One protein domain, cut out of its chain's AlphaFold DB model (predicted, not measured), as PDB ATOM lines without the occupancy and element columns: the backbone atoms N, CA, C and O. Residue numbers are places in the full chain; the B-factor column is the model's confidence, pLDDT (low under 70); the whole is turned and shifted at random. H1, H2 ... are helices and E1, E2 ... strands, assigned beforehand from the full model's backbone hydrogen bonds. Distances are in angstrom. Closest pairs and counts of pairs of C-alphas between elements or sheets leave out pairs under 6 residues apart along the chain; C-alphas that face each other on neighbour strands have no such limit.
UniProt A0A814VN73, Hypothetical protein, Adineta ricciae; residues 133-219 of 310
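This is residues 133 to 219 of the 310 residues of the protein "Hypothetical protein" of Adineta ricciae (UniProt A0A814VN73). What shape does the backbone make? A small three-stranded sheet, E1 E2 E3, with the short helix H1 at its side, forms one lobe at the first end of the long helix H2, and H2 runs like a shaft to a second lobe, where H3 and H4 pack across its last part and on each other. What is it built of? The printed part has 87 residues, with four named helices and three named strands in the order H1 E1 E2 E3 H2 H3 H4; the sheet, in the order E1, E2, E3, is antiparallel, and the class is mostly helix. How far does it spread? It is loose, with a radius of gyration of the C-alphas of 15.0 A, and elongated, spanning 45 by 29 by 20 A.

Which residues make the strands? E1 is residues 137 to 139, E2 residues 145 to 148 and E3 residues 154 to 156; E2, the longest, measures 9.8 A from first to last C-alpha. Where are the helices? H1 is residues 133 to 136, with C-alpha 133 at (38.243, 121.392, 1.878). H2 is residues 163 to 183, 30.4 A long, from C-alpha 163 at (43.457, 126.286, -4.563). H3 is residues 188 to 199, 15.9 A long, and H4 is residues 206 to 217, 16.2 A long, ending with C-alpha 217 at (49.661, 97.576, -17.012).

How do the strands pair? E1, E2 and E3 form a meander, each strand the antiparallel neighbour of the one before, in two hairpins: N 138 and O 147 are 3.0 A apart, and N 146 and O 155 are 2.9 A apart, both within hydrogen-bond range. What is on the sheet? H1 only grazes it with residues 133 to 136, and H2 only grazes it with residues 164 to 169, the C-alphas of Ile 155 and Leu 165 being 6.6 A apart. How do the helices meet? H2 touches H3 with residues 174 to 182 alone, at a steep tilt of 47 degrees, opposite ways, the closest C-alphas being those of Glu 181 and Ala 191, 5.7 A apart. H2 touches H4 with residues 175 to 182 alone, at a steep tilt of 57 degrees, the same way, closest at the C-alphas of Phe 182 and Phe 213, 6.8 A. H3 touches H4 with residues 188 to 192 alone, at a steep tilt of 60 degrees, opposite ways, closest at the C-alphas of Ala 188 and Gln 210, 5.3 A. What do the helices' backbones show? In H2, H3 and H4 every O i to N i+4 pair is within hydrogen-bond range, and H1 is too short for such a pair.

How large is it? The two C-alphas farthest apart, those of Asp 142 and Gly 185, are 45.1 A apart. Is there a cut or a long link? The printed part has no cut, and no link is long. Where is confidence low? The mean pLDDT of the printed part is 86.2, and residues 159 to 160 are under 70.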
ATOM      1  N   VAL A 133      36.913 121.944   2.147       71.69
ATOM      2  CA  VAL A 133      38.243 121.392   1.878       71.69
ATOM      3  C   VAL A 133      39.116 121.192   3.131       71.69
ATOM      4  O   VAL A 133      39.837 120.201   3.211       71.69
ATOM      5  N   TRP A 134      39.053 122.089   4.125       82.38
ATOM      6  CA  TRP A 134      39.852 121.985   5.355       82.38
ATOM      7  C   TRP A 134      39.479 120.789   6.248       82.38
ATOM      8  O   TRP A 134      40.271 120.424   7.107       82.38
ATOM      9  N   LYS A 135      38.350 120.107   5.997       83.06
ATOM     10  CA  LYS A 135      38.043 118.802   6.615       83.06
ATOM     11  C   LYS A 135      39.067 117.710   6.258       83.06
ATOM     12  O   LYS A 135      39.184 116.731   6.980       83.06
ATOM     13  N   TYR A 136      39.808 117.879   5.159       78.88
ATOM     14  CA  TYR A 136      40.746 116.887   4.620       78.88
ATOM     15  C   TYR A 136      42.221 117.291   4.773       78.88
ATOM     16  O   TYR A 136      43.089 116.685   4.138       78.88
ATOM     17  N   ALA A 137      42.530 118.327   5.562       83.62
ATOM     18  CA  ALA A 137      43.904 118.793   5.731       83.62
ATOM     19  C   ALA A 137      44.165 119.537   7.043       83.62
ATOM     20  O   ALA A 137      43.403 120.420   7.432       83.62
ATOM     21  N   THR A 138      45.311 119.258   7.661       85.38
ATOM     22  CA  THR A 138      45.822 120.029   8.800       85.38
ATOM     23  C   THR A 138      46.662 121.213   8.329       85.38
ATOM     24  O   THR A 138      47.302 121.192   7.274       85.38
ATOM     25  N   ARG A 139      46.623 122.291   9.111       85.06
ATOM     26  CA  ARG A 139      47.255 123.581   8.812       85.06
ATOM     27  C   ARG A 139      48.617 123.644   9.501       85.06
ATOM     28  O   ARG A 139      48.695 123.381  10.696       85.06
ATOM     29  N   SER A 140      49.678 124.008   8.780       82.50
ATOM     30  CA  SER A 140      50.966 124.332   9.408       82.50
ATOM     31  C   SER A 140      50.880 125.686  10.118       82.50
ATOM     32  O   SER A 140      50.295 126.628   9.574       82.50
ATOM     33  N   HIS A 141      51.508 125.802  11.292       75.81
ATOM     34  CA  HIS A 141      51.619 127.061  12.040       75.81
ATOM     35  C   HIS A 141      52.218 128.198  11.193       75.81
ATOM     36  O   HIS A 141      51.786 129.344  11.306       75.81
ATOM     37  N   ASP A 142      53.118 127.871  10.261       74.50
ATOM     38  CA  ASP A 142      53.808 128.834   9.395       74.50
ATOM     39  C   ASP A 142      52.919 129.422   8.284       74.50
ATOM     40  O   ASP A 142      53.390 130.242   7.496       74.50
ATOM     41  N   LYS A 143      51.661 128.964   8.141       72.69
ATOM     42  CA  LYS A 143      50.682 129.359   7.094       72.69
ATOM     43  C   LYS A 143      51.113 129.085   5.636       72.69
ATOM     44  O   LYS A 143      50.336 129.312   4.708       72.69
ATOM     45  N   LYS A 144      52.330 128.565   5.430       81.19
ATOM     46  CA  LYS A 144      52.956 128.232   4.132       81.19
ATOM     47  C   LYS A 144      52.626 126.826   3.626       81.19
ATOM     48  O   LYS A 144      52.830 126.542   2.446       81.19
ATOM     49  N   HIS A 145      52.145 125.947   4.503       84.25
ATOM     50  CA  HIS A 145      51.913 124.540   4.193       84.25
ATOM     51  C   HIS A 145      50.617 124.012   4.808       84.25
ATOM     52  O   HIS A 145      50.190 124.437   5.884       84.25
ATOM     53  N   ALA A 146      50.048 123.003   4.160       86.19
ATOM     54  CA  ALA A 146      48.994 122.162   4.704       86.19
ATOM     55  C   ALA A 146      49.323 120.690   4.432       86.19
ATOM     56  O   ALA A 146      49.865 120.367   3.376       86.19
ATOM     57  N   ILE A 147      49.014 119.799   5.370       84.12
ATOM     58  CA  ILE A 147      49.240 118.356   5.221       84.12
ATOM     59  C   ILE A 147      47.901 117.714   4.877       84.12
ATOM     60  O   ILE A 147      46.927 117.879   5.610       84.12
ATOM     61  N   CYS A 148      47.826 116.997   3.756       81.38
ATOM     62  CA  CYS A 148      46.601 116.300   3.376       81.38
ATOM     63  C   CYS A 148      46.385 115.061   4.256       81.38
ATOM     64  O   CYS A 148      47.207 114.148   4.252       81.38
ATOM     65  N   LEU A 149      45.248 114.995   4.953       81.19
ATOM     66  CA  LEU A 149      44.889 113.879   5.838       81.19
ATOM     67  C   LEU A 149      44.624 112.563   5.087       81.19
ATOM     68  O   LEU A 149      44.674 111.501   5.691       81.19
ATOM     69  N   ILE A 150      44.383 112.622   3.775       74.06
ATOM     70  CA  ILE A 150      44.177 111.442   2.917       74.06
ATOM     71  C   ILE A 150      45.522 110.819   2.482       74.06
ATOM     72  O   ILE A 150      45.568 109.667   2.057       74.06
ATOM     73  N   CYS A 151      46.628 111.572   2.554       71.44
ATOM     74  CA  CYS A 151      47.875 111.232   1.851       71.44
ATOM     75  C   CYS A 151      49.153 111.355   2.686       71.44
ATOM     76  O   CYS A 151      50.194 110.869   2.261       71.44
ATOM     77  N   GLY A 152      49.136 112.149   3.758       76.62
ATOM     78  CA  GLY A 152      50.352 112.669   4.394       76.62
ATOM     79  C   GLY A 152      51.135 113.696   3.554       76.62
ATOM     80  O   GLY A 152      52.085 114.289   4.054       76.62
ATOM     81  N   THR A 153      50.755 113.953   2.294       82.38
ATOM     82  CA  THR A 153      51.468 114.884   1.405       82.38
ATOM     83  C   THR A 153      51.426 116.317   1.936       82.38
ATOM     84  O   THR A 153      50.349 116.876   2.165       82.38
ATOM     85  N   GLN A 154      52.602 116.934   2.065       86.25
ATOM     86  CA  GLN A 154      52.753 118.358   2.353       86.25
ATOM     87  C   GLN A 154      52.505 119.180   1.083       86.25
ATOM     88  O   GLN A 154      53.185 119.022   0.071       86.25
ATOM     89  N   ILE A 155      51.524 120.076   1.143       84.94
ATOM     90  CA  ILE A 155      51.083 120.936   0.044       84.94
ATOM     91  C   ILE A 155      51.493 122.368   0.372       84.94
ATOM     92  O   ILE A 155      51.155 122.885   1.438       84.94
ATOM     93  N   THR A 156      52.204 123.024  -0.541       85.88
ATOM     94  CA  THR A 156      52.532 124.449  -0.436       85.88
ATOM     95  C   THR A 156      51.278 125.298  -0.663       85.88
ATOM     96  O   THR A 156      50.562 125.139  -1.653       85.88
ATOM     97  N   THR A 157      50.997 126.209   0.266       79.19
ATOM     98  CA  THR A 157      49.830 127.101   0.230       79.19
ATOM     99  C   THR A 157      50.282 128.550   0.320       79.19
ATOM    100  O   THR A 157      50.875 128.961   1.318       79.19
ATOM    101  N   SER A 158      49.964 129.359  -0.691       76.00
ATOM    102  CA  SER A 158      50.145 130.809  -0.622       76.00
ATOM    103  C   SER A 158      49.076 131.417   0.290       76.00
ATOM    104  O   SER A 158      47.915 131.514  -0.094       76.00
ATOM    105  N   ASN A 159      49.470 131.785   1.514       69.62
ATOM    106  CA  ASN A 159      48.662 132.514   2.500       69.62
ATOM    107  C   ASN A 159      47.194 132.034   2.587       69.62
ATOM    108  O   ASN A 159      46.276 132.711   2.130       69.62
ATOM    109  N   TRP A 160      46.981 130.833   3.137       67.06
ATOM    110  CA  TRP A 160      45.666 130.178   3.288       67.06
ATOM    111  C   TRP A 160      44.904 129.811   2.000       67.06
ATOM    112  O   TRP A 160      43.830 129.213   2.095       67.06
ATOM    113  N   SER A 161      45.445 130.084   0.806       80.69
ATOM    114  CA  SER A 161      44.831 129.671  -0.460       80.69
ATOM    115  C   SER A 161      44.603 128.157  -0.510       80.69
ATOM    116  O   SER A 161      45.544 127.359  -0.532       80.69
ATOM    117  N   THR A 162      43.334 127.749  -0.590       77.12
ATOM    118  CA  THR A 162      42.953 126.336  -0.731       77.12
ATOM    119  C   THR A 162      43.039 125.831  -2.167       77.12
ATOM    120  O   THR A 162      42.789 124.653  -2.402       77.12
ATOM    121  N   SER A 163      43.421 126.662  -3.141       79.88
ATOM    122  CA  SER A 163      43.457 126.286  -4.563       79.88
ATOM    123  C   SER A 163      44.443 125.152  -4.857       79.88
ATOM    124  O   SER A 163      44.115 124.233  -5.606       79.88
ATOM    125  N   ALA A 164      45.626 125.163  -4.232       80.31
ATOM    126  CA  ALA A 164      46.588 124.062  -4.343       80.31
ATOM    127  C   ALA A 164      46.049 122.766  -3.717       80.31
ATOM    128  O   ALA A 164      46.198 121.687  -4.291       80.31
ATOM    129  N   LEU A 165      45.360 122.884  -2.578       76.56
ATOM    130  CA  LEU A 165      44.850 121.745  -1.821       76.56
ATOM    131  C   LEU A 165      43.615 121.107  -2.470       76.56
ATOM    132  O   LEU A 165      43.567 119.892  -2.626       76.56
ATOM    133  N   ARG A 166      42.674 121.924  -2.961       77.62
ATOM    134  CA  ARG A 166      41.572 121.500  -3.840       77.62
ATOM    135  C   ARG A 166      42.105 120.749  -5.054       77.62
ATOM    136  O   ARG A 166      41.651 119.646  -5.329       77.62
ATOM    137  N   ARG A 167      43.100 121.315  -5.750       82.12
ATOM    138  CA  ARG A 167      43.705 120.684  -6.932       82.12
ATOM    139  C   ARG A 167      44.349 119.338  -6.591       82.12
ATOM    140  O   ARG A 167      44.163 118.393  -7.344       82.12
ATOM    141  N   HIS A 168      45.058 119.231  -5.465       82.56
ATOM    142  CA  HIS A 168      45.629 117.963  -5.003       82.56
ATOM    143  C   HIS A 168      44.548 116.909  -4.714       82.56
ATOM    144  O   HIS A 168      44.637 115.798  -5.233       82.56
ATOM    145  N   LEU A 169      43.505 117.263  -3.952       74.81
ATOM    146  CA  LEU A 169      42.393 116.359  -3.635       74.81
ATOM    147  C   LEU A 169      41.662 115.882  -4.901       74.81
ATOM    148  O   LEU A 169      41.414 114.689  -5.048       74.81
ATOM    149  N   ILE A 170      41.384 116.793  -5.840       78.62
ATOM    150  CA  ILE A 170      40.755 116.473  -7.131       78.62
ATOM    151  C   ILE A 170      41.661 115.550  -7.957       78.62
ATOM    152  O   ILE A 170      41.218 114.493  -8.396       78.62
ATOM    153  N   LEU A 171      42.942 115.897  -8.131       81.38
ATOM    154  CA  LEU A 171      43.877 115.089  -8.919       81.38
ATOM    155  C   LEU A 171      44.087 113.692  -8.325       81.38
ATOM    156  O   LEU A 171      44.138 112.728  -9.087       81.38
ATOM    157  N   LYS A 172      44.180 113.547  -6.996       83.12
ATOM    158  CA  LYS A 172      44.308 112.223  -6.370       83.12
ATOM    159  C   LYS A 172      43.001 111.428  -6.448       83.12
ATOM    160  O   LYS A 172      43.050 110.243  -6.761       83.12
ATOM    161  N   GLY A 173      41.846 112.077  -6.281       85.38
ATOM    162  CA  GLY A 173      40.534 111.463  -6.517       85.38
ATOM    163  C   GLY A 173      40.405 110.895  -7.934       85.38
ATOM    164  O   GLY A 173      40.067 109.727  -8.103       85.38
ATOM    165  N   ILE A 174      40.790 111.670  -8.952       89.25
ATOM    166  CA  ILE A 174      40.796 111.231 -10.358       89.25
ATOM    167  C   ILE A 174      41.699 110.001 -10.569       89.25
ATOM    168  O   ILE A 174      41.324 109.092 -11.307       89.25
ATOM    169  N   ARG A 175      42.858 109.919  -9.900       91.88
ATOM    170  CA  ARG A 175      43.760 108.749  -9.978       91.88
ATOM    171  C   ARG A 175      43.159 107.492  -9.343       91.88
ATOM    172  O   ARG A 175      43.325 106.406  -9.891       91.88
ATOM    173  N   ILE A 176      42.428 107.635  -8.234       90.44
ATOM    174  CA  ILE A 176      41.694 106.526  -7.600       90.44
ATOM    175  C   ILE A 176      40.597 106.010  -8.544       90.44
ATOM    176  O   ILE A 176      40.489 104.802  -8.757       90.44
ATOM    177  N   ILE A 177      39.827 106.911  -9.164       91.31
ATOM    178  CA  ILE A 177      38.771 106.537 -10.118       91.31
ATOM    179  C   ILE A 177      39.376 105.889 -11.376       91.31
ATOM    180  O   ILE A 177      38.852 104.889 -11.855       91.31
ATOM    181  N   LEU A 178      40.522 106.377 -11.868       93.44
ATOM    182  CA  LEU A 178      41.267 105.739 -12.962       93.44
ATOM    183  C   LEU A 178      41.685 104.297 -12.636       93.44
ATOM    184  O   LEU A 178      41.539 103.423 -13.486       93.44
ATOM    185  N   LEU A 179      42.170 104.035 -11.417       94.69
ATOM    186  CA  LEU A 179      42.511 102.679 -10.976       94.69
ATOM    187  C   LEU A 179      41.267 101.782 -10.857       94.69
ATOM    188  O   LEU A 179      41.323 100.599 -11.192       94.69
ATOM    189  N   HIS A 180      40.134 102.332 -10.415       94.00
ATOM    190  CA  HIS A 180      38.861 101.612 -10.379       94.00
ATOM    191  C   HIS A 180      38.379 101.237 -11.792       94.00
ATOM    192  O   HIS A 180      38.134 100.065 -12.063       94.00
ATOM    193  N   GLU A 181      38.336 102.198 -12.716       94.44
ATOM    194  CA  GLU A 181      37.983 101.990 -14.129       94.44
ATOM    195  C   GLU A 181      38.910 100.979 -14.831       94.44
ATOM    196  O   GLU A 181      38.450 100.165 -15.634       94.44
ATOM    197  N   PHE A 182      40.207 100.977 -14.498       96.12
ATOM    198  CA  PHE A 182      41.159  99.966 -14.967       96.12
ATOM    199  C   PHE A 182      40.805  98.561 -14.452       96.12
ATOM    200  O   PHE A 182      40.759  97.611 -15.233       96.12
ATOM    201  N   ARG A 183      40.479  98.425 -13.158       95.19
ATOM    202  CA  ARG A 183      40.054  97.150 -12.545       95.19
ATOM    203  C   ARG A 183      38.710  96.632 -13.072       95.19
ATOM    204  O   ARG A 183      38.481  95.430 -13.027       95.19
ATOM    205  N   LEU A 184      37.853  97.505 -13.607       94.44
ATOM    206  CA  LEU A 184      36.635  97.118 -14.337       94.44
ATOM    207  C   LEU A 184      36.912  96.589 -15.762       94.44
ATOM    208  O   LEU A 184      35.973  96.225 -16.467       94.44
ATOM    209  N   GLY A 185      38.170  96.566 -16.220       93.81
ATOM    210  CA  GLY A 185      38.540  96.103 -17.562       93.81
ATOM    211  C   GLY A 185      38.160  97.073 -18.688       93.81
ATOM    212  O   GLY A 185      38.136  96.695 -19.861       93.81
ATOM    213  N   HIS A 186      37.841  98.330 -18.369       95.75
ATOM    214  CA  HIS A 186      37.557  99.338 -19.386       95.75
ATOM    215  C   HIS A 186      38.829  99.778 -20.129       95.75
ATOM    216  O   HIS A 186      39.949  99.587 -19.671       95.75
ATOM    217  N   LYS A 187      38.671 100.396 -21.307       95.94
ATOM    218  CA  LYS A 187      39.781 101.035 -22.037       95.94
ATOM    219  C   LYS A 187      39.992 102.463 -21.520       95.94
ATOM    220  O   LYS A 187      39.012 103.141 -21.211       95.94
ATOM    221  N   ALA A 188      41.232 102.960 -21.529       95.31
ATOM    222  CA  ALA A 188      41.587 104.307 -21.048       95.31
ATOM    223  C   ALA A 188      40.725 105.437 -21.652       95.31
ATOM    224  O   ALA A 188      40.363 106.392 -20.969       95.31
ATOM    225  N   THR A 189      40.338 105.311 -22.926       96.12
ATOM    226  CA  THR A 189      39.445 106.253 -23.624       96.12
ATOM    227  C   THR A 189      38.009 106.234 -23.095       96.12
ATOM    228  O   THR A 189      37.371 107.283 -23.047       96.12
ATOM    229  N   LYS A 190      37.496 105.067 -22.678       95.44
ATOM    230  CA  LYS A 190      36.181 104.926 -22.028       95.44
ATOM    231  C   LYS A 190      36.237 105.484 -20.604       95.44
ATOM    232  O   LYS A 190      35.401 106.308 -20.260       95.44
ATOM    233  N   ALA A 191      37.271 105.126 -19.843       94.12
ATOM    234  CA  ALA A 191      37.510 105.643 -18.496       94.12
ATOM    235  C   ALA A 191      37.580 107.182 -18.474       94.12
ATOM    236  O   ALA A 191      36.882 107.822 -17.693       94.12
ATOM    237  N   ALA A 192      38.341 107.797 -19.388       93.44
ATOM    238  CA  ALA A 192      38.417 109.255 -19.505       93.44
ATOM    239  C   ALA A 192      37.048 109.906 -19.780       93.44
ATOM    240  O   ALA A 192      36.728 110.931 -19.180       93.44
ATOM    241  N   LYS A 193      36.220 109.302 -20.646       93.56
ATOM    242  CA  LYS A 193      34.855 109.782 -20.922       93.56
ATOM    243  C   LYS A 193      33.942 109.639 -19.700       93.56
ATOM    244  O   LYS A 193      33.290 110.610 -19.339       93.56
ATOM    245  N   ASN A 194      33.943 108.487 -19.027       91.38
ATOM    246  CA  ASN A 194      33.172 108.268 -17.797       91.38
ATOM    247  C   ASN A 194      33.529 109.300 -16.711       91.38
ATOM    248  O   ASN A 194      32.644 109.903 -16.102       91.38
ATOM    249  N   ILE A 195      34.828 109.547 -16.508       88.38
ATOM    250  CA  ILE A 195      35.342 110.503 -15.519       88.38
ATOM    251  C   ILE A 195      34.941 111.938 -15.879       88.38
ATOM    252  O   ILE A 195      34.450 112.660 -15.015       88.38
ATOM    253  N   CYS A 196      35.071 112.360 -17.139       88.62
ATOM    254  CA  CYS A 196      34.623 113.692 -17.565       88.62
ATOM    255  C   CYS A 196      33.093 113.862 -17.499       88.62
ATOM    256  O   CYS A 196      32.622 114.931 -17.125       88.62
ATOM    257  N   ASN A 197      32.308 112.818 -17.779       88.75
ATOM    258  CA  ASN A 197      30.846 112.869 -17.663       88.75
ATOM    259  C   ASN A 197      30.367 113.018 -16.206       88.75
ATOM    260  O   ASN A 197      29.298 113.570 -15.970       88.75
ATOM    261  N   THR A 198      31.139 112.516 -15.236       84.00
ATOM    262  CA  THR A 198      30.794 112.529 -13.799       84.00
ATOM    263  C   THR A 198      31.433 113.681 -13.025       84.00
ATOM    264  O   THR A 198      30.830 114.206 -12.095       84.00
ATOM    265  N   THR A 199      32.647 114.086 -13.402       80.00
ATOM    266  CA  THR A 199      33.444 115.117 -12.708       80.00
ATOM    267  C   THR A 199      33.334 116.491 -13.381       80.00
ATOM    268  O   THR A 199      33.584 117.510 -12.743       80.00
ATOM    269  N   GLY A 200      32.959 116.528 -14.663       80.44
ATOM    270  CA  GLY A 200      32.827 117.738 -15.473       80.44
ATOM    271  C   GLY A 200      33.727 117.736 -16.722       80.44
ATOM    272  O   GLY A 200      34.767 117.063 -16.755       80.44
ATOM    273  N   PRO A 201      33.352 118.495 -17.770       81.75
ATOM    274  CA  PRO A 201      34.124 118.575 -19.006       81.75
ATOM    275  C   PRO A 201      35.536 119.111 -18.737       81.75
ATOM    276  O   PRO A 201      35.726 120.084 -18.012       81.75
ATOM    277  N   GLY A 202      36.542 118.458 -19.320       81.56
ATOM    278  CA  GLY A 202      37.950 118.830 -19.148       81.56
ATOM    279  C   GLY A 202      38.604 118.368 -17.838       81.56
ATOM    280  O   GLY A 202      39.793 118.622 -17.656       81.56
ATOM    281  N   ALA A 203      37.896 117.648 -16.955       81.56
ATOM    282  CA  ALA A 203      38.464 117.143 -15.699       81.56
ATOM    283  C   ALA A 203      39.676 116.208 -15.901       81.56
ATOM    284  O   ALA A 203      40.594 116.196 -15.080       81.56
ATOM    285  N   LEU A 204      39.700 115.437 -16.995       87.62
ATOM    286  CA  LEU A 204      40.778 114.505 -17.317       87.62
ATOM    287  C   LEU A 204      41.025 114.421 -18.832       87.62
ATOM    288  O   LEU A 204      40.109 114.178 -19.614       87.62
ATOM    289  N   SER A 205      42.287 114.551 -19.256       91.19
ATOM    290  CA  SER A 205      42.659 114.329 -20.660       91.19
ATOM    291  C   SER A 205      42.806 112.835 -20.981       91.19
ATOM    292  O   SER A 205      43.289 112.053 -20.157       91.19
ATOM    293  N   ILE A 206      42.468 112.440 -22.213       93.69
ATOM    294  CA  ILE A 206      42.647 111.058 -22.698       93.69
ATOM    295  C   ILE A 206      44.120 110.627 -22.602       93.69
ATOM    296  O   ILE A 206      44.399 109.511 -22.171       93.69
ATOM    297  N   ARG A 207      45.064 111.526 -22.920       95.12
ATOM    298  CA  ARG A 207      46.511 111.267 -22.831       95.12
ATOM    299  C   ARG A 207      46.956 110.983 -21.394       95.12
ATOM    300  O   ARG A 207      47.782 110.106 -21.162       95.12
ATOM    301  N   THR A 208      46.382 111.689 -20.420       92.19
ATOM    302  CA  THR A 208      46.622 111.436 -18.993       92.19
ATOM    303  C   THR A 208      46.060 110.077 -18.580       92.19
ATOM    304  O   THR A 208      46.759 109.321 -17.913       92.19
ATOM    305  N   ALA A 209      44.841 109.729 -19.007       94.25
ATOM    306  CA  ALA A 209      44.253 108.417 -18.729       94.25
ATOM    307  C   ALA A 209      45.092 107.269 -19.319       94.25
ATOM    308  O   ALA A 209      45.342 106.287 -18.627       94.25
ATOM    309  N   GLN A 210      45.576 107.416 -20.558       96.62
ATOM    310  CA  GLN A 210      46.482 106.456 -21.202       96.62
ATOM    311  C   GLN A 210      47.765 106.266 -20.387       96.62
ATOM    312  O   GLN A 210      48.048 105.146 -19.985       96.62
ATOM    313  N   HIS A 211      48.464 107.348 -20.028       95.12
ATOM    314  CA  HIS A 211      49.690 107.272 -19.221       95.12
ATOM    315  C   HIS A 211      49.499 106.529 -17.884       95.12
ATOM    316  O   HIS A 211      50.345 105.727 -17.488       95.12
ATOM    317  N   TRP A 212      48.377 106.757 -17.191       95.12
ATOM    318  CA  TRP A 212      48.051 106.020 -15.964       95.12
ATOM    319  C   TRP A 212      47.730 104.547 -16.228       95.12
ATOM    320  O   TRP A 212      48.185 103.685 -15.483       95.12
ATOM    321  N   PHE A 213      47.013 104.237 -17.308       96.44
ATOM    322  CA  PHE A 213      46.730 102.857 -17.710       96.44
ATOM    323  C   PHE A 213      47.997 102.102 -18.129       96.44
ATOM    324  O   PHE A 213      48.108 100.912 -17.857       96.44
ATOM    325  N   ASP A 214      48.972 102.775 -18.738       96.69
ATOM    326  CA  ASP A 214      50.284 102.202 -19.054       96.69
ATOM    327  C   ASP A 214      51.047 101.865 -17.764       96.69
ATOM    328  O   ASP A 214      51.543 100.750 -17.611       96.69
ATOM    329  N   ARG A 215      51.047 102.783 -16.784       95.12
ATOM    330  CA  ARG A 215      51.618 102.543 -15.448       95.12
ATOM    331  C   ARG A 215      50.963 101.335 -14.754       95.12
ATOM    332  O   ARG A 215      51.684 100.481 -14.242       95.12
ATOM    333  N   PHE A 216      49.630 101.232 -14.785       95.69
ATOM    334  CA  PHE A 216      48.898 100.110 -14.182       95.69
ATOM    335  C   PHE A 216      49.150  98.776 -14.901       95.69
ATOM    336  O   PHE A 216      49.289  97.751 -14.237       95.69
ATOM    337  N   ARG A 217      49.267  98.772 -16.239       96.06
ATOM    338  CA  ARG A 217      49.661  97.576 -17.012       96.06
ATOM    339  C   ARG A 217      51.066  97.089 -16.660       96.06
ATOM    340  O   ARG A 217      51.290  95.886 -16.633       96.06
ATOM    341  N   ASN A 218      51.966  98.004 -16.309       95.44
ATOM    342  CA  ASN A 218      53.309  97.694 -15.818       95.44
ATOM    343  C   ASN A 218      53.338  97.306 -14.319       95.44
ATOM    344  O   ASN A 218      54.401  97.318 -13.703       95.44
ATOM    345  N   GLY A 219      52.185  97.017 -13.702       93.56
ATOM    346  CA  GLY A 219      52.075  96.567 -12.309       93.56
ATOM    347  C   GLY A 219      52.282  97.647 -11.240       93.56
ATOM    348  O   GLY A 219      52.177  97.350 -10.051       93.56
TER     349      GLY A 219